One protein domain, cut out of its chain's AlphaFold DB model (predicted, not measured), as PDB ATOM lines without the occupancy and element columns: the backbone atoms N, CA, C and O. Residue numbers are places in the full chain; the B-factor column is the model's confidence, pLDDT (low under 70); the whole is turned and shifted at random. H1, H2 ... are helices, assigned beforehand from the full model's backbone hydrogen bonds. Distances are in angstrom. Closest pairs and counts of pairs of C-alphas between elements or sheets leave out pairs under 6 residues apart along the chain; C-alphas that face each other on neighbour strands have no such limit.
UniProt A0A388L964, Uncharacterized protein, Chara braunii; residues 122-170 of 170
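AT A GLANCE: This is residues 122 to 170 of the 170 residues of an uncharacterized protein of Chara braunii (UniProt A0A388L964). Two helices, H1 and then H2, make the two arms of a wide, flat V whose corner is the tight link of residues 141 to 143, with no C-alpha of the one helix within 8 A of the other, and a tail of residues 166 to 170 runs on from the far end of H2. The printed part has 49 residues, two named helices and no named strand; its class is all helix. It is extended, with a radius of gyration of the C-alphas of 19.0 A and spans of 62 by 28 by 6 A.

IN THESE COORDINATES: Find C-alpha 122 at (-11.634, 66.999, -43.757); from there H1, residues 122 to 140, runs 26.8 A to C-alpha 140. Go on to C-alpha 144 at (0.993, 46.235, -17.628), where H2, residues 144 to 165, begins; it runs 31.5 A to C-alpha 165 at (11.102, 25.495, -39.070).

HOW THE PARTS SIT: Look at residues 141 to 143, the tight link between H1 and H2. The two helices are apart, with no C-alpha of the one within 8 A of the other. In both H1 and H2 every O i to N i+4 pair is within hydrogen-bond range.

THE WHOLE: The C-alphas of Met 122 and Gly 170, the two farthest apart, are 62.3 A apart. The printed part has no cut. Confidence is low, with pLDDT under 70, at residues 163 to 170.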
ATOM      1  N   MET A 122     -11.851  66.325 -45.038       91.88
ATOM      2  CA  MET A 122     -11.634  66.999 -43.757       91.88
ATOM      3  C   MET A 122     -12.477  66.380 -42.632       91.88
ATOM      4  O   MET A 122     -11.987  66.156 -41.526       91.88
ATOM      5  N   ALA A 123     -13.741  66.039 -42.905       91.44
ATOM      6  CA  ALA A 123     -14.607  65.378 -41.931       91.44
ATOM      7  C   ALA A 123     -14.130  63.958 -41.588       91.44
ATOM      8  O   ALA A 123     -14.277  63.512 -40.448       91.44
ATOM      9  N   ARG A 124     -13.562  63.233 -42.559       90.31
ATOM     10  CA  ARG A 124     -12.963  61.913 -42.332       90.31
ATOM     11  C   ARG A 124     -11.679  62.018 -41.512       90.31
ATOM     12  O   ARG A 124     -11.490  61.207 -40.612       90.31
ATOM     13  N   GLU A 125     -10.833  63.000 -41.798       89.75
ATOM     14  CA  GLU A 125      -9.584  63.232 -41.068       89.75
ATOM     15  C   GLU A 125      -9.850  63.592 -39.604       89.75
ATOM     16  O   GLU A 125      -9.338  62.920 -38.715       89.75
ATOM     17  N   ALA A 126     -10.778  64.515 -39.335       89.81
ATOM     18  CA  ALA A 126     -11.157  64.864 -37.965       89.81
ATOM     19  C   ALA A 126     -11.670  63.653 -37.156       89.81
ATOM     20  O   ALA A 126     -11.369  63.513 -35.971       89.81
ATOM     21  N   ARG A 127     -12.426  62.747 -37.794       90.50
ATOM     22  CA  ARG A 127     -12.878  61.494 -37.160       90.50
ATOM     23  C   ARG A 127     -11.733  60.518 -36.915       90.50
ATOM     24  O   ARG A 127     -11.750  59.808 -35.915       90.50
ATOM     25  N   LYS A 128     -10.761  60.468 -37.824       93.00
ATOM     26  CA  LYS A 128      -9.580  59.615 -37.690       93.00
ATOM     27  C   LYS A 128      -8.693  60.083 -36.537       93.00
ATOM     28  O   LYS A 128      -8.242  59.243 -35.769       93.00
ATOM     29  N   ASP A 129      -8.509  61.390 -36.374       92.50
ATOM     30  CA  ASP A 129      -7.745  61.959 -35.259       92.50
ATOM     31  C   ASP A 129      -8.408  61.655 -33.907       92.50
ATOM     32  O   ASP A 129      -7.738  61.310 -32.931       92.50
ATOM     33  N   GLU A 130      -9.741  61.734 -33.846       92.62
ATOM     34  CA  GLU A 130     -10.506  61.338 -32.661       92.62
ATOM     35  C   GLU A 130     -10.351  59.838 -32.371       92.62
ATOM     36  O   GLU A 130     -10.065  59.451 -31.234       92.62
ATOM     37  N   GLU A 131     -10.478  58.990 -33.393       95.19
ATOM     38  CA  GLU A 131     -10.243  57.555 -33.268       95.19
ATOM     39  C   GLU A 131      -8.817  57.281 -32.759       95.19
ATOM     40  O   GLU A 131      -8.652  56.599 -31.747       95.19
ATOM     41  N   GLU A 132      -7.791  57.872 -33.366       93.75
ATOM     42  CA  GLU A 132      -6.393  57.692 -32.966       93.75
ATOM     43  C   GLU A 132      -6.151  58.133 -31.514       93.75
ATOM     44  O   GLU A 132      -5.501  57.415 -30.748       93.75
ATOM     45  N   ALA A 133      -6.759  59.239 -31.076       93.12
ATOM     46  CA  ALA A 133      -6.703  59.674 -29.684       93.12
ATOM     47  C   ALA A 133      -7.368  58.666 -28.728       93.12
ATOM     48  O   ALA A 133      -6.836  58.385 -27.645       93.12
ATOM     49  N   THR A 134      -8.514  58.086 -29.109       95.62
ATOM     50  CA  THR A 134      -9.170  57.046 -28.298       95.62
ATOM     51  C   THR A 134      -8.342  55.766 -28.228       95.62
ATOM     52  O   THR A 134      -8.212  55.194 -27.143       95.62
ATOM     53  N   TRP A 135      -7.709  55.359 -29.330       93.50
ATOM     54  CA  TRP A 135      -6.809  54.209 -29.384       93.50
ATOM     55  C   TRP A 135      -5.549  54.428 -28.545       93.50
ATOM     56  O   TRP A 135      -5.200  53.569 -27.736       93.50
ATOM     57  N   ALA A 136      -4.902  55.589 -28.657       93.38
ATOM     58  CA  ALA A 136      -3.732  55.937 -27.853       93.38
ATOM     59  C   ALA A 136      -4.065  55.938 -26.354       93.38
ATOM     60  O   ALA A 136      -3.316  55.396 -25.539       93.38
ATOM     61  N   LYS A 137      -5.232  56.476 -25.981       92.81
ATOM     62  CA  LYS A 137      -5.722  56.440 -24.600       92.81
ATOM     63  C   LYS A 137      -6.040  55.018 -24.143       92.81
ATOM     64  O   LYS A 137      -5.734  54.673 -23.002       92.81
ATOM     65  N   ALA A 138      -6.652  54.193 -24.988       92.50
ATOM     66  CA  ALA A 138      -6.918  52.796 -24.665       92.50
ATOM     67  C   ALA A 138      -5.606  52.044 -24.404       92.50
ATOM     68  O   ALA A 138      -5.484  51.397 -23.370       92.50
ATOM     69  N   LEU A 139      -4.601  52.223 -25.269       88.50
ATOM     70  CA  LEU A 139      -3.265  51.642 -25.120       88.50
ATOM     71  C   LEU A 139      -2.544  52.130 -23.860       88.50
ATOM     72  O   LEU A 139      -1.955  51.322 -23.148       88.50
ATOM     73  N   ALA A 140      -2.628  53.424 -23.542       89.31
ATOM     74  CA  ALA A 140      -2.032  53.983 -22.328       89.31
ATOM     75  C   ALA A 140      -2.655  53.421 -21.037       89.31
ATOM     76  O   ALA A 140      -1.992  53.375 -20.005       89.31
ATOM     77  N   ASN A 141      -3.918  52.989 -21.093       92.00
ATOM     78  CA  ASN A 141      -4.631  52.391 -19.964       92.00
ATOM     79  C   ASN A 141      -4.581  50.855 -19.954       92.00
ATOM     80  O   ASN A 141      -5.191  50.240 -19.077       92.00
ATOM     81  N   VAL A 142      -3.887  50.218 -20.907       91.62
ATOM     82  CA  VAL A 142      -3.684  48.766 -20.872       91.62
ATOM     83  C   VAL A 142      -2.889  48.421 -19.618       91.62
ATOM     84  O   VAL A 142      -1.786  48.918 -19.399       91.62
ATOM     85  N   ASP A 143      -3.457  47.540 -18.797       92.62
ATOM     86  CA  ASP A 143      -2.797  47.026 -17.605       92.62
ATOM     87  C   ASP A 143      -1.445  46.381 -17.982       92.62
ATOM     88  O   ASP A 143      -1.413  45.475 -18.828       92.62
ATOM     89  N   PRO A 144      -0.328  46.789 -17.350       88.00
ATOM     90  CA  PRO A 144       0.993  46.235 -17.628       88.00
ATOM     91  C   PRO A 144       1.059  44.706 -17.541       88.00
ATOM     92  O   PRO A 144       1.822  44.085 -18.284       88.00
ATOM     93  N   ARG A 145       0.250  44.063 -16.681       89.06
ATOM     94  CA  ARG A 145       0.192  42.589 -16.643       89.06
ATOM     95  C   ARG A 145      -0.443  42.011 -17.899       89.06
ATOM     96  O   ARG A 145       0.056  41.015 -18.412       89.06
ATOM     97  N   THR A 146      -1.496  42.638 -18.414       86.44
ATOM     98  CA  THR A 146      -2.134  42.229 -19.672       86.44
ATOM     99  C   THR A 146      -1.150  42.350 -20.837       86.44
ATOM    100  O   THR A 146      -1.012  41.414 -21.618       86.44
ATOM    101  N   GLN A 147      -0.378  43.440 -20.904       88.94
ATOM    102  CA  GLN A 147       0.665  43.603 -21.921       88.94
ATOM    103  C   GLN A 147       1.771  42.537 -21.806       88.94
ATOM    104  O   GLN A 147       2.200  41.977 -22.816       88.94
ATOM    105  N   ALA A 148       2.212  42.221 -20.585       88.75
ATOM    106  CA  ALA A 148       3.218  41.188 -20.342       88.75
ATOM    107  C   ALA A 148       2.737  39.789 -20.763       88.75
ATOM    108  O   ALA A 148       3.497  39.044 -21.379       88.75
ATOM    109  N   VAL A 149       1.474  39.448 -20.485       93.81
ATOM    110  CA  VAL A 149       0.864  38.173 -20.898       93.81
ATOM    111  C   VAL A 149       0.763  38.074 -22.421       93.81
ATOM    112  O   VAL A 149       1.104  37.037 -22.989       93.81
ATOM    113  N   THR A 150       0.359  39.149 -23.100       90.94
ATOM    114  CA  THR A 150       0.323  39.188 -24.570       90.94
ATOM    115  C   THR A 150       1.716  38.983 -25.161       90.94
ATOM    116  O   THR A 150       1.892  38.145 -26.044       90.94
ATOM    117  N   ARG A 151       2.731  39.656 -24.608       89.75
ATOM    118  CA  ARG A 151       4.126  39.514 -25.045       89.75
ATOM    119  C   ARG A 151       4.686  38.107 -24.809       89.75
ATOM    120  O   ARG A 151       5.415  37.598 -25.656       89.75
ATOM    121  N   ASP A 152       4.349  37.464 -23.690       93.31
ATOM    122  CA  ASP A 152       4.740  36.073 -23.417       93.31
ATOM    123  C   ASP A 152       4.096  35.099 -24.416       93.31
ATOM    124  O   ASP A 152       4.773  34.237 -24.977       93.31
ATOM    125  N   MET A 153       2.806  35.279 -24.723       94.31
ATOM    126  CA  MET A 153       2.124  34.474 -25.743       94.31
ATOM    127  C   MET A 153       2.749  34.639 -27.131       94.31
ATOM    128  O   MET A 153       2.908  33.650 -27.849       94.31
ATOM    129  N   GLU A 154       3.123  35.859 -27.514       92.88
ATOM    130  CA  GLU A 154       3.827  36.127 -28.771       92.88
ATOM    131  C   GLU A 154       5.208  35.466 -28.803       92.88
ATOM    132  O   GLU A 154       5.545  34.799 -29.782       92.88
ATOM    133  N   ALA A 155       5.981  35.565 -27.716       89.81
ATOM    134  CA  ALA A 155       7.285  34.914 -27.602       89.81
ATOM    135  C   ALA A 155       7.171  33.386 -27.717       89.81
ATOM    136  O   ALA A 155       7.950  32.747 -28.425       89.81
ATOM    137  N   ARG A 156       6.155  32.792 -27.082       91.62
ATOM    138  CA  ARG A 156       5.877  31.354 -27.182       91.62
ATOM    139  C   ARG A 156       5.489  30.938 -28.599       91.62
ATOM    140  O   ARG A 156       6.017  29.941 -29.084       91.62
ATOM    141  N   ARG A 157       4.645  31.712 -29.291       88.94
ATOM    142  CA  ARG A 157       4.316  31.464 -30.710       88.94
ATOM    143  C   ARG A 157       5.538  31.583 -31.617       88.94
ATOM    144  O   ARG A 157       5.690  30.779 -32.531       88.94
ATOM    145  N   ALA A 158       6.413  32.557 -31.374       87.75
ATOM    146  CA  ALA A 158       7.641  32.724 -32.145       87.75
ATOM    147  C   ALA A 158       8.583  31.523 -31.970       87.75
ATOM    148  O   ALA A 158       9.115  31.008 -32.951       87.75
ATOM    149  N   LEU A 159       8.737  31.023 -30.740       87.75
ATOM    150  CA  LEU A 159       9.517  29.814 -30.466       87.75
ATOM    151  C   LEU A 159       8.902  28.565 -31.107       87.75
ATOM    152  O   LEU A 159       9.635  27.735 -31.634       87.75
ATOM    153  N   GLU A 160       7.576  28.438 -31.108       84.44
ATOM    154  CA  GLU A 160       6.871  27.339 -31.777       84.44
ATOM    155  C   GLU A 160       7.075  27.371 -33.300       84.44
ATOM    156  O   GLU A 160       7.339  26.342 -33.918       84.44
ATOM    157  N   LEU A 161       7.041  28.561 -33.906       80.19
ATOM    158  CA  LEU A 161       7.342  28.761 -35.325       80.19
ATOM    159  C   LEU A 161       8.796  28.408 -35.668       80.19
ATOM    160  O   LEU A 161       9.035  27.729 -36.665       80.19
ATOM    161  N   VAL A 162       9.759  28.809 -34.835       75.25
ATOM    162  CA  VAL A 162      11.183  28.481 -35.028       75.25
ATOM    163  C   VAL A 162      11.446  26.987 -34.810       75.25
ATOM    164  O   VAL A 162      12.152  26.367 -35.602       75.25
ATOM    165  N   GLY A 163      10.833  26.380 -33.793       66.38
ATOM    166  CA  GLY A 163      10.910  24.939 -33.537       66.38
ATOM    167  C   GLY A 163      10.269  24.097 -34.643       66.38
ATOM    168  O   GLY A 163      10.726  22.991 -34.910       66.38
ATOM    169  N   ARG A 164       9.258  24.634 -35.338       60.97
ATOM    170  CA  ARG A 164       8.625  24.008 -36.509       60.97
ATOM    171  C   ARG A 164       9.440  24.166 -37.799       60.97
ATOM    172  O   ARG A 164       9.295  23.347 -38.701       60.97
ATOM    173  N   ALA A 165      10.271  25.205 -37.898       58.91
ATOM    174  CA  ALA A 165      11.102  25.495 -39.070       58.91
ATOM    175  C   ALA A 165      12.450  24.750 -39.081       58.91
ATOM    176  O   ALA A 165      13.103  24.695 -40.120       58.91
ATOM    177  N   MET A 166      12.867  24.165 -37.955       51.12
ATOM    178  CA  MET A 166      14.035  23.284 -37.895       51.12
ATOM    179  C   MET A 166      13.615  21.865 -38.314       51.12
ATOM    180  O   MET A 166      12.900  21.209 -37.552       51.12
ATOM    181  N   PRO A 167      14.025  21.340 -39.487       55.53
ATOM    182  CA  PRO A 167      13.871  19.918 -39.746       55.53
ATOM    183  C   PRO A 167      14.724  19.162 -38.725       55.53
ATOM    184  O   PRO A 167      15.933  19.375 -38.628       55.53
ATOM    185  N   VAL A 168      14.091  18.279 -37.952       58.88
ATOM    186  CA  VAL A 168      14.806  17.262 -37.179       58.88
ATOM    187  C   VAL A 168      15.485  16.355 -38.200       58.88
ATOM    188  O   VAL A 168      14.863  15.454 -38.757       58.88
ATOM    189  N   THR A 169      16.749  16.635 -38.501       54.88
ATOM    190  CA  THR A 169      17.618  15.695 -39.203       54.88
ATOM    191  C   THR A 169      17.980  14.602 -38.204       54.88
ATOM    192  O   THR A 169      18.903  14.769 -37.403       54.88
ATOM    193  N   GLY A 170      17.162  13.552 -38.184       50.56
ATOM    194  CA  GLY A 170      17.511  12.249 -37.619       50.56
ATOM    195  C   GLY A 170      18.303  11.417 -38.613       50.56
ATOM    196  O   GLY A 170      18.127  11.643 -39.833       50.56
TER     197      GLY A 170